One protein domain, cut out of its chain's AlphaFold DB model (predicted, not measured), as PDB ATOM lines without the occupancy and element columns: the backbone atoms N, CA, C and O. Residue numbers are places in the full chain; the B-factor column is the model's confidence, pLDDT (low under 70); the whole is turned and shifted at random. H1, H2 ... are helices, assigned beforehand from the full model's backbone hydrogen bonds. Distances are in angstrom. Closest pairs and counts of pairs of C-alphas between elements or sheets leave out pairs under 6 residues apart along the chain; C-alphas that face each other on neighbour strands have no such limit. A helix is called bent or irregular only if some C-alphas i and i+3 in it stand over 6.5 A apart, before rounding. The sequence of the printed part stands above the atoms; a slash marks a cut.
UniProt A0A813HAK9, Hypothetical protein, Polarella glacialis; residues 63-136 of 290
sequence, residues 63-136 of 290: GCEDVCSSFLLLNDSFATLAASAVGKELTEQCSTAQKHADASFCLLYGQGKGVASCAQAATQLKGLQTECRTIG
ATOM      1  N   GLY A  63      12.784  46.966 -37.752       81.00
ATOM      2  CA  GLY A  63      13.959  47.776 -37.420       81.00
ATOM      3  C   GLY A  63      15.191  46.954 -37.023       81.00
ATOM      4  O   GLY A  63      16.300  47.474 -37.035       81.00
ATOM      5  N   CYS A  64      15.018  45.695 -36.618       83.88
ATOM      6  CA  CYS A  64      16.131  44.810 -36.288       83.88
ATOM      7  C   CYS A  64      16.662  44.044 -37.504       83.88
ATOM      8  O   CYS A  64      17.859  43.775 -37.593       83.88
ATOM      9  N   GLU A  65      15.795  43.748 -38.468       85.38
ATOM     10  CA  GLU A  65      16.140  43.069 -39.720       85.38
ATOM     11  C   GLU A  65      17.061  43.925 -40.595       85.38
ATOM     12  O   GLU A  65      18.043  43.416 -41.138       85.38
ATOM     13  N   ASP A  66      16.805  45.236 -40.644       84.12
ATOM     14  CA  ASP A  66      17.643  46.210 -41.358       84.12
ATOM     15  C   ASP A  66      19.085  46.256 -40.820       84.12
ATOM     16  O   ASP A  66      20.030  46.566 -41.548       84.12
ATOM     17  N   VAL A  67      19.261  45.939 -39.535       86.00
ATOM     18  CA  VAL A  67      20.541  46.021 -38.819       86.00
ATOM     19  C   VAL A  67      21.252  44.669 -38.814       86.00
ATOM     20  O   VAL A  67      22.465  44.590 -39.006       86.00
ATOM     21  N   CYS A  68      20.492  43.596 -38.606       90.44
ATOM     22  CA  CYS A  68      20.973  42.226 -38.533       90.44
ATOM     23  C   CYS A  68      20.196  41.369 -39.541       90.44
ATOM     24  O   CYS A  68      19.223  40.707 -39.194       90.44
ATOM     25  N   SER A  69      20.656  41.327 -40.794       87.62
ATOM     26  CA  SER A  69      19.957  40.653 -41.906       87.62
ATOM     27  C   SER A  69      19.688  39.157 -41.692       87.62
ATOM     28  O   SER A  69      18.744  38.603 -42.249       87.62
ATOM     29  N   SER A  70      20.493  38.487 -40.866       87.31
ATOM     30  CA  SER A  70      20.301  37.078 -40.499       87.31
ATOM     31  C   SER A  70      19.322  36.868 -39.333       87.31
ATOM     32  O   SER A  70      19.083  35.724 -38.949       87.31
ATOM     33  N   PHE A  71      18.751  37.939 -38.768       88.62
ATOM     34  CA  PHE A  71      17.840  37.870 -37.625       88.62
ATOM     35  C   PHE A  71      16.538  37.137 -37.947       88.62
ATOM     36  O   PHE A  71      16.111  36.329 -37.131       88.62
ATOM     37  N   LEU A  72      15.953  37.343 -39.134       87.81
ATOM     38  CA  LEU A  72      14.715  36.663 -39.543       87.81
ATOM     39  C   LEU A  72      14.824  35.142 -39.415       87.81
ATOM     40  O   LEU A  72      13.993  34.506 -38.778       87.81
ATOM     41  N   LEU A  73      15.911  34.575 -39.940       87.50
ATOM     42  CA  LEU A  73      16.149  33.132 -39.907       87.50
ATOM     43  C   LEU A  73      16.288  32.605 -38.472       87.50
ATOM     44  O   LEU A  73      15.780  31.531 -38.147       87.50
ATOM     45  N   LEU A  74      16.962  33.368 -37.607       88.44
ATOM     46  CA  LEU A  74      17.096  33.034 -36.192       88.44
ATOM     47  C   LEU A  74      15.739  33.113 -35.473       88.44
ATOM     48  O   LEU A  74      15.397  32.207 -34.715       88.44
ATOM     49  N   ASN A  75      14.966  34.169 -35.728       88.06
ATOM     50  CA  ASN A  75      13.671  34.412 -35.102       88.06
ATOM     51  C   ASN A  75      12.637  33.342 -35.485       88.06
ATOM     52  O   ASN A  75      11.981  32.787 -34.606       88.06
ATOM     53  N   ASP A  76      12.554  32.983 -36.767       87.12
ATOM     54  CA  ASP A  76      11.675  31.913 -37.253       87.12
ATOM     55  C   ASP A  76      12.029  30.563 -36.614       87.12
ATOM     56  O   ASP A  76      11.154  29.785 -36.215       87.12
ATOM     57  N   SER A  77      13.328  30.301 -36.456       85.56
ATOM     58  CA  SER A  77      13.800  29.079 -35.813       85.56
ATOM     59  C   SER A  77      13.438  29.046 -34.322       85.56
ATOM     60  O   SER A  77      13.005  28.008 -33.826       85.56
ATOM     61  N   PHE A  78      13.530  30.175 -33.608       83.94
ATOM     62  CA  PHE A  78      13.084  30.255 -32.212       83.94
ATOM     63  C   PHE A  78      11.570  30.136 -32.059       83.94
ATOM     64  O   PHE A  78      11.122  29.433 -31.157       83.94
ATOM     65  N   ALA A  79      10.782  30.756 -32.940       84.38
ATOM     66  CA  ALA A  79       9.326  30.625 -32.921       84.38
ATOM     67  C   ALA A  79       8.892  29.159 -33.103       84.38
ATOM     68  O   ALA A  79       7.993  28.676 -32.413       84.38
ATOM     69  N   THR A  80       9.587  28.427 -33.978       80.12
ATOM     70  CA  THR A  80       9.351  26.995 -34.208       80.12
ATOM     71  C   THR A  80       9.697  26.148 -32.975       80.12
ATOM     72  O   THR A  80       8.955  25.229 -32.619       80.12
ATOM     73  N   LEU A  81      10.799  26.468 -32.291       75.44
ATOM     74  CA  LEU A  81      11.223  25.760 -31.078       75.44
ATOM     75  C   LEU A  81      10.296  26.037 -29.891       75.44
ATOM     76  O   LEU A  81       9.891  25.094 -29.215       75.44
ATOM     77  N   ALA A  82       9.882  27.293 -29.699       73.56
ATOM     78  CA  ALA A  82       8.968  27.693 -28.628       73.56
ATOM     79  C   ALA A  82       7.594  27.006 -28.735       73.56
ATOM     80  O   ALA A  82       6.960  26.707 -27.726       73.56
ATOM     81  N   ALA A  83       7.144  26.697 -29.955       70.94
ATOM     82  CA  ALA A  83       5.907  25.952 -30.182       70.94
ATOM     83  C   ALA A  83       6.000  24.456 -29.797       70.94
ATOM     84  O   ALA A  83       4.977  23.773 -29.759       70.94
ATOM     85  N   SER A  84       7.199  23.937 -29.506       59.84
ATOM     86  CA  SER A  84       7.483  22.496 -29.396       59.84
ATOM     87  C   SER A  84       7.811  22.007 -27.966       59.84
ATOM     88  O   SER A  84       8.277  20.881 -27.782       59.84
ATOM     89  N   ALA A  85       7.594  22.818 -26.930       50.00
ATOM     90  CA  ALA A  85       8.364  22.722 -25.687       50.00
ATOM     91  C   ALA A  85       7.755  21.936 -24.499       50.00
ATOM     92  O   ALA A  85       6.853  22.438 -23.831       50.00
ATOM     93  N   VAL A  86       8.374  20.783 -24.151       45.81
ATOM     94  CA  VAL A  86       8.820  20.416 -22.773       45.81
ATOM     95  C   VAL A  86      10.107  19.547 -22.835       45.81
ATOM     96  O   VAL A  86      10.085  18.414 -23.314       45.81
ATOM     97  N   GLY A  87      11.238  20.035 -22.294       51.88
ATOM     98  CA  GLY A  87      12.336  19.218 -21.723       51.88
ATOM     99  C   GLY A  87      13.596  18.910 -22.563       51.88
ATOM    100  O   GLY A  87      14.675  18.791 -21.985       51.88
ATOM    101  N   LYS A  88      13.527  18.812 -23.900       59.78
ATOM    102  CA  LYS A  88      14.713  18.602 -24.783       59.78
ATOM    103  C   LYS A  88      15.272  19.891 -25.407       59.78
ATOM    104  O   LYS A  88      16.155  19.849 -26.259       59.78
ATOM    105  N   GLU A  89      14.763  21.028 -24.961       82.88
ATOM    106  CA  GLU A  89      14.764  22.275 -25.721       82.88
ATOM    107  C   GLU A  89      16.118  22.992 -25.761       82.88
ATOM    108  O   GLU A  89      16.527  23.463 -26.819       82.88
ATOM    109  N   LEU A  90      16.857  23.032 -24.646       87.19
ATOM    110  CA  LEU A  90      18.011  23.931 -24.536       87.19
ATOM    111  C   LEU A  90      19.142  23.578 -25.515       87.19
ATOM    112  O   LEU A  90      19.667  24.453 -26.195       87.19
ATOM    113  N   THR A  91      19.501  22.298 -25.656       86.50
ATOM    114  CA  THR A  91      20.564  21.878 -26.592       86.50
ATOM    115  C   THR A  91      20.216  22.209 -28.043       86.50
ATOM    116  O   THR A  91      21.099  22.573 -28.824       86.50
ATOM    117  N   GLU A  92      18.942  22.085 -28.416       89.00
ATOM    118  CA  GLU A  92      18.467  22.370 -29.769       89.00
ATOM    119  C   GLU A  92      18.361  23.876 -30.030       89.00
ATOM    120  O   GLU A  92      18.805  24.340 -31.083       89.00
ATOM    121  N   GLN A  93      17.887  24.650 -29.048       90.56
ATOM    122  CA  GLN A  93      17.907  26.113 -29.076       90.56
ATOM    123  C   GLN A  93      19.332  26.650 -29.216       90.56
ATOM    124  O   GLN A  93      19.590  27.478 -30.089       90.56
ATOM    125  N   CYS A  94      20.279  26.140 -28.429       91.56
ATOM    126  CA  CYS A  94      21.680  26.541 -28.512       91.56
ATOM    127  C   CYS A  94      22.312  26.171 -29.857       91.56
ATOM    128  O   CYS A  94      22.980  27.002 -30.468       91.56
ATOM    129  N   SER A  95      22.041  24.965 -30.368       89.81
ATOM    130  CA  SER A  95      22.516  24.526 -31.687       89.81
ATOM    131  C   SER A  95      21.956  25.405 -32.808       89.81
ATOM    132  O   SER A  95      22.676  25.799 -33.723       89.81
ATOM    133  N   THR A  96      20.680  25.767 -32.716       90.94
ATOM    134  CA  THR A  96      20.002  26.653 -33.664       90.94
ATOM    135  C   THR A  96      20.574  28.066 -33.617       90.94
ATOM    136  O   THR A  96      20.965  28.606 -34.650       90.94
ATOM    137  N   ALA A  97      20.726  28.639 -32.424       91.25
ATOM    138  CA  ALA A  97      21.346  29.946 -32.239       91.25
ATOM    139  C   ALA A  97      22.797  29.979 -32.744       91.25
ATOM    140  O   ALA A  97      23.217  30.960 -33.358       91.25
ATOM    141  N   GLN A  98      23.541  28.884 -32.545       91.06
ATOM    142  CA  GLN A  98      24.909  28.712 -33.032       91.06
ATOM    143  C   GLN A  98      24.980  28.595 -34.563       91.06
ATOM    144  O   GLN A  98      25.897  29.145 -35.167       91.06
ATOM    145  N   LYS A  99      24.010  27.947 -35.226       90.19
ATOM    146  CA  LYS A  99      23.922  27.938 -36.706       90.19
ATOM    147  C   LYS A  99      23.747  29.341 -37.290       90.19
ATOM    148  O   LYS A  99      24.155  29.583 -38.421       90.19
ATOM    149  N   HIS A 100      23.166  30.254 -36.519       91.19
ATOM    150  CA  HIS A 100      23.005  31.659 -36.873       91.19
ATOM    151  C   HIS A 100      23.970  32.554 -36.079       91.19
ATOM    152  O   HIS A 100      23.597  33.659 -35.680       91.19
ATOM    153  N   ALA A 101      25.212  32.099 -35.859       88.56
ATOM    154  CA  ALA A 101      26.219  32.826 -35.083       88.56
ATOM    155  C   ALA A 101      26.423  34.277 -35.552       88.56
ATOM    156  O   ALA A 101      26.604  35.148 -34.709       88.56
ATOM    157  N   ASP A 102      26.309  34.568 -36.852       89.00
ATOM    158  CA  ASP A 102      26.390  35.935 -37.388       89.00
ATOM    159  C   ASP A 102      25.257  36.840 -36.874       89.00
ATOM    160  O   ASP A 102      25.508  37.966 -36.431       89.00
ATOM    161  N   ALA A 103      24.011  36.348 -36.881       90.38
ATOM    162  CA  ALA A 103      22.870  37.058 -36.299       90.38
ATOM    163  C   ALA A 103      23.077  37.237 -34.794       90.38
ATOM    164  O   ALA A 103      22.907  38.335 -34.258       90.38
ATOM    165  N   SER A 104      23.500  36.160 -34.131       89.50
ATOM    166  CA  SER A 104      23.719  36.148 -32.694       89.50
ATOM    167  C   SER A 104      24.795  37.154 -32.278       89.50
ATOM    168  O   SER A 104      24.607  37.949 -31.356       89.50
ATOM    169  N   PHE A 105      25.910  37.186 -33.006       89.00
ATOM    170  CA  PHE A 105      26.995  38.136 -32.815       89.00
ATOM    171  C   PHE A 105      26.547  39.573 -33.108       89.00
ATOM    172  O   PHE A 105      26.831  40.473 -32.315       89.00
ATOM    173  N   CYS A 106      25.805  39.801 -34.198       91.00
ATOM    174  CA  CYS A 106      25.264  41.117 -34.553       91.00
ATOM    175  C   CYS A 106      24.395  41.710 -33.433       91.00
ATOM    176  O   CYS A 106      24.555  42.882 -33.081       91.00
ATOM    177  N   LEU A 107      23.532  40.889 -32.834       89.00
ATOM    178  CA  LEU A 107      22.659  41.284 -31.729       89.00
ATOM    179  C   LEU A 107      23.422  41.504 -30.415       89.00
ATOM    180  O   LEU A 107      23.161  42.475 -29.706       89.00
ATOM    181  N   LEU A 108      24.366  40.618 -30.075       87.31
ATOM    182  CA  LEU A 108      25.056  40.637 -28.777       87.31
ATOM    183  C   LEU A 108      26.225  41.624 -28.708       87.31
ATOM    184  O   LEU A 108      26.494  42.202 -27.649       87.31
ATOM    185  N   TYR A 109      26.946  41.809 -29.809       85.12
ATOM    186  CA  TYR A 109      28.193  42.577 -29.855       85.12
ATOM    187  C   TYR A 109      28.240  43.602 -30.987       85.12
ATOM    188  O   TYR A 109      29.021  44.548 -30.902       85.12
ATOM    189  N   GLY A 110      27.423  43.425 -32.023       79.38
ATOM    190  CA  GLY A 110      27.356  44.319 -33.171       79.38
ATOM    191  C   GLY A 110      26.406  45.505 -32.987       79.38
ATOM    192  O   GLY A 110      26.177  46.015 -31.888       79.38
ATOM    193  N   GLN A 111      25.860  45.957 -34.116       69.75
ATOM    194  CA  GLN A 111      25.037  47.163 -34.221       69.75
ATOM    195  C   GLN A 111      23.678  47.048 -33.505       69.75
ATOM    196  O   GLN A 111      23.077  48.074 -33.198       69.75
ATOM    197  N   GLY A 112      23.227  45.838 -33.151       65.00
ATOM    198  CA  GLY A 112      21.952  45.626 -32.455       65.00
ATOM    199  C   GLY A 112      21.885  46.241 -31.050       65.00
ATOM    200  O   GLY A 112      20.804  46.592 -30.586       65.00
ATOM    201  N   LYS A 113      23.028  46.461 -30.385       64.88
ATOM    202  CA  LYS A 113      23.086  47.028 -29.022       64.88
ATOM    203  C   LYS A 113      22.596  48.475 -28.901       64.88
ATOM    204  O   LYS A 113      22.315  48.914 -27.789       64.88
ATOM    205  N   GLY A 114      22.528  49.213 -30.007       71.69
ATOM    206  CA  GLY A 114      22.131  50.625 -30.026       71.69
ATOM    207  C   GLY A 114      20.741  50.889 -30.598       71.69
ATOM    208  O   GLY A 114      20.291  52.031 -30.574       71.69
ATOM    209  N   VAL A 115      20.064  49.864 -31.120       79.06
ATOM    210  CA  VAL A 115      18.786  50.038 -31.813       79.06
ATOM    211  C   VAL A 115      17.670  49.550 -30.904       79.06
ATOM    212  O   VAL A 115      17.602  48.368 -30.570       79.06
ATOM    213  N   ALA A 116      16.793  50.467 -30.489       83.31
ATOM    214  CA  ALA A 116      15.706  50.173 -29.555       83.31
ATOM    215  C   ALA A 116      14.822  48.999 -30.023       83.31
ATOM    216  O   ALA A 116      14.377  48.206 -29.197       83.31
ATOM    217  N   SER A 117      14.649  48.828 -31.340       83.81
ATOM    218  CA  SER A 117      13.910  47.706 -31.938       83.81
ATOM    219  C   SER A 117      14.558  46.333 -31.709       83.81
ATOM    220  O   SER A 117      13.849  45.333 -31.711       83.81
ATOM    221  N   CYS A 118      15.873  46.256 -31.482       86.56
ATOM    222  CA  CYS A 118      16.581  45.000 -31.204       86.56
ATOM    223  C   CYS A 118      16.755  44.705 -29.706       86.56
ATOM    224  O   CYS A 118      17.221  43.619 -29.355       86.56
ATOM    225  N   ALA A 119      16.427  45.640 -28.806       86.44
ATOM    226  CA  ALA A 119      16.790  45.536 -27.389       86.44
ATOM    227  C   ALA A 119      16.218  44.277 -26.708       86.44
ATOM    228  O   ALA A 119      16.912  43.613 -25.931       86.44
ATOM    229  N   GLN A 120      14.976  43.913 -27.037       85.44
ATOM    230  CA  GLN A 120      14.323  42.713 -26.511       85.44
ATOM    231  C   GLN A 120      15.013  41.432 -27.004       85.44
ATOM    232  O   GLN A 120      15.406  40.600 -26.186       85.44
ATOM    233  N   ALA A 121      15.233  41.307 -28.317       87.31
ATOM    234  CA  ALA A 121      15.901  40.153 -28.919       87.31
ATOM    235  C   ALA A 121      17.337  39.986 -28.396       87.31
ATOM    236  O   ALA A 121      17.746  38.889 -28.023       87.31
ATOM    237  N   ALA A 122      18.088  41.086 -28.280       88.38
ATOM    238  CA  ALA A 122      19.433  41.072 -27.714       88.38
ATOM    239  C   ALA A 122      19.440  40.617 -26.243       88.38
ATOM    240  O   ALA A 122      20.336  39.882 -25.828       88.38
ATOM    241  N   THR A 123      18.435  41.014 -25.456       88.62
ATOM    242  CA  THR A 123      18.297  40.594 -24.052       88.62
ATOM    243  C   THR A 123      17.995  39.102 -23.938       88.62
ATOM    244  O   THR A 123      18.670  38.405 -23.180       88.62
ATOM    245  N   GLN A 124      17.037  38.597 -24.721       89.06
ATOM    246  CA  GLN A 124      16.700  37.169 -24.759       89.06
ATOM    247  C   GLN A 124      17.903  36.327 -25.182       89.06
ATOM    248  O   GLN A 124      18.268  35.367 -24.505       89.06
ATOM    249  N   LEU A 125      18.582  36.742 -26.251       90.69
ATOM    250  CA  LEU A 125      19.746  36.039 -26.759       90.69
ATOM    251  C   LEU A 125      20.916  36.052 -25.765       90.69
ATOM    252  O   LEU A 125      21.678  35.094 -25.708       90.69
ATOM    253  N   LYS A 126      21.061  37.105 -24.952       91.75
ATOM    254  CA  LYS A 126      22.078  37.159 -23.891       91.75
ATOM    255  C   LYS A 126      21.769  36.180 -22.755       91.75
ATOM    256  O   LYS A 126      22.690  35.562 -22.214       91.75
ATOM    257  N   GLY A 127      20.490  36.029 -22.406       90.81
ATOM    258  CA  GLY A 127      20.027  34.976 -21.499       90.81
ATOM    259  C   GLY A 127      20.391  33.599 -22.048       90.81
ATOM    260  O   GLY A 127      21.145  32.862 -21.413       90.81
ATOM    261  N   LEU A 128      19.993  33.333 -23.294       91.50
ATOM    262  CA  LEU A 128      20.300  32.081 -23.980       91.50
ATOM    263  C   LEU A 128      21.811  31.829 -24.089       91.50
ATOM    264  O   LEU A 128      22.260  30.727 -23.817       91.50
ATOM    265  N   GLN A 129      22.629  32.838 -24.410       92.56
ATOM    266  CA  GLN A 129      24.091  32.705 -24.460       92.56
ATOM    267  C   GLN A 129      24.653  32.192 -23.130       92.56
ATOM    268  O   GLN A 129      25.538  31.333 -23.116       92.56
ATOM    269  N   THR A 130      24.143  32.717 -22.015       90.31
ATOM    270  CA  THR A 130      24.573  32.318 -20.672       90.31
ATOM    271  C   THR A 130      24.214  30.858 -20.411       90.31
ATOM    272  O   THR A 130      25.071  30.090 -19.976       90.31
ATOM    273  N   GLU A 131      22.994  30.447 -20.753       91.69
ATOM    274  CA  GLU A 131      22.532  29.064 -20.609       91.69
ATOM    275  C   GLU A 131      23.290  28.104 -21.536       91.69
ATOM    276  O   GLU A 131      23.780  27.068 -21.091       91.69
ATOM    277  N   CYS A 132      23.509  28.468 -22.797       91.25
ATOM    278  CA  CYS A 132      24.266  27.658 -23.748       91.25
ATOM    279  C   CYS A 132      25.708  27.417 -23.297       91.25
ATOM    280  O   CYS A 132      26.222  26.302 -23.428       91.25
ATOM    281  N   ARG A 133      26.354  28.418 -22.684       90.69
ATOM    282  CA  ARG A 133      27.701  28.248 -22.119       90.69
ATOM    283  C   ARG A 133      27.731  27.212 -20.991       90.69
ATOM    284  O   ARG A 133      28.730  26.505 -20.864       90.69
ATOM    285  N   THR A 134      26.645  27.048 -20.228       88.12
ATOM    286  CA  THR A 134      26.547  26.003 -19.184       88.12
ATOM    287  C   THR A 134      26.506  24.584 -19.761       88.12
ATOM    288  O   THR A 134      26.869  23.627 -19.077       88.12
ATOM    289  N   ILE A 135      26.137  24.443 -21.037       88.44
ATOM    290  CA  ILE A 135      26.155  23.172 -21.772       88.44
ATOM    291  C   ILE A 135      27.272  23.107 -22.823       88.44
ATOM    292  O   ILE A 135      27.203  22.306 -23.757       88.44
ATOM    293  N   GLY A 136      28.300  23.951 -22.690       85.38
ATOM    294  CA  GLY A 136      29.504  23.871 -23.520       85.38
ATOM    295  C   GLY A 136      29.323  24.399 -24.943       85.38
ATOM    296  O   GLY A 136      30.091  24.031 -25.833       85.38
TER     297      GLY A 136
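What this domain is: This is residues 63 to 136 of the 290 residues of the protein "Hypothetical protein" of Polarella glacialis (UniProt A0A813HAK9). A helical hairpin, H1 and H2 side by side, turns at the end of H2 into H3, and the long helix H5 crosses H3 and then H2 at steep tilts. The loop of residues 83 to 88, between H1 and H2, sticks out at one end, and the short H4 lies toward the other. The printed part has 74 residues with five named helices, H1 to H5 in order, and no named strand; its class is all helix. It is compact, with a radius of gyration of the C-alphas of 11.8 A, and its C-alphas span 33 by 23 by 18 A.

How they stand to each other: Start at Phe 71, where H1, residues 71 to 82, begins; H2, residues 89 to 99, forms a hairpin with it. These two touch at a shallow tilt of 14 degrees, opposite ways, and their closest C-alphas, those of Leu 74 and Ala 97, are 6.6 A apart. Next look at H3, residues 101 to 108, which H1 only just touches, with 3 pairs of C-alphas within 8 A, through residues 71 to 74 alone; the closest C-alphas, Phe 71 and Ala 103, are 5.3 A apart and the lines are about perpendicular at 87 degrees. After H4, residues 111 to 114, comes the hub, H5, residues 116 to 134, which touches H4 only at the corner, with C-alphas 112 and 118 closest at 5.6 A. With residues 118 to 126 alone, H5 touches H3 at a steep tilt of 64 degrees, opposite ways; the C-alphas of Leu 107 and Ala 122 are closest at 5.2 A. With residues 128 to 132 alone it touches H2 at a steep tilt of 65 degrees, opposite ways; Cys 94 and Cys 132 have the closest C-alphas, 5.5 A apart. H1 and H5 are apart. In H1, H2 and H3 every O i to N i+4 pair is within hydrogen-bond range, in H5 13 of 15 are, and H4 is too short for such a pair.

Where its parts are: Find C-alpha 71 at (17.840, 37.870, -37.625); from there H1 runs 16.2 A to C-alpha 82. H2 measures 15.4 A, H3 10.1 A and H4 6.2 A. H4 is neither bent nor irregular, but only just: C-alphas 111 and 114 are 6.2 A apart. H5 begins at C-alpha 116, (15.706, 50.173, -29.555), and ends 28.4 A away at C-alpha 134, (26.547, 26.003, -19.184); it is irregular, with C-alphas 117 and 120 at 7.4 A.

The domain as a whole: The two C-alphas farthest apart are those of Gly 87 and Gly 114, 33.9 A. The printed part has no cut and no long link. Mean pLDDT of the printed part is 83.7; look for values under 70 at residues 84 to 88 and 111 to 113.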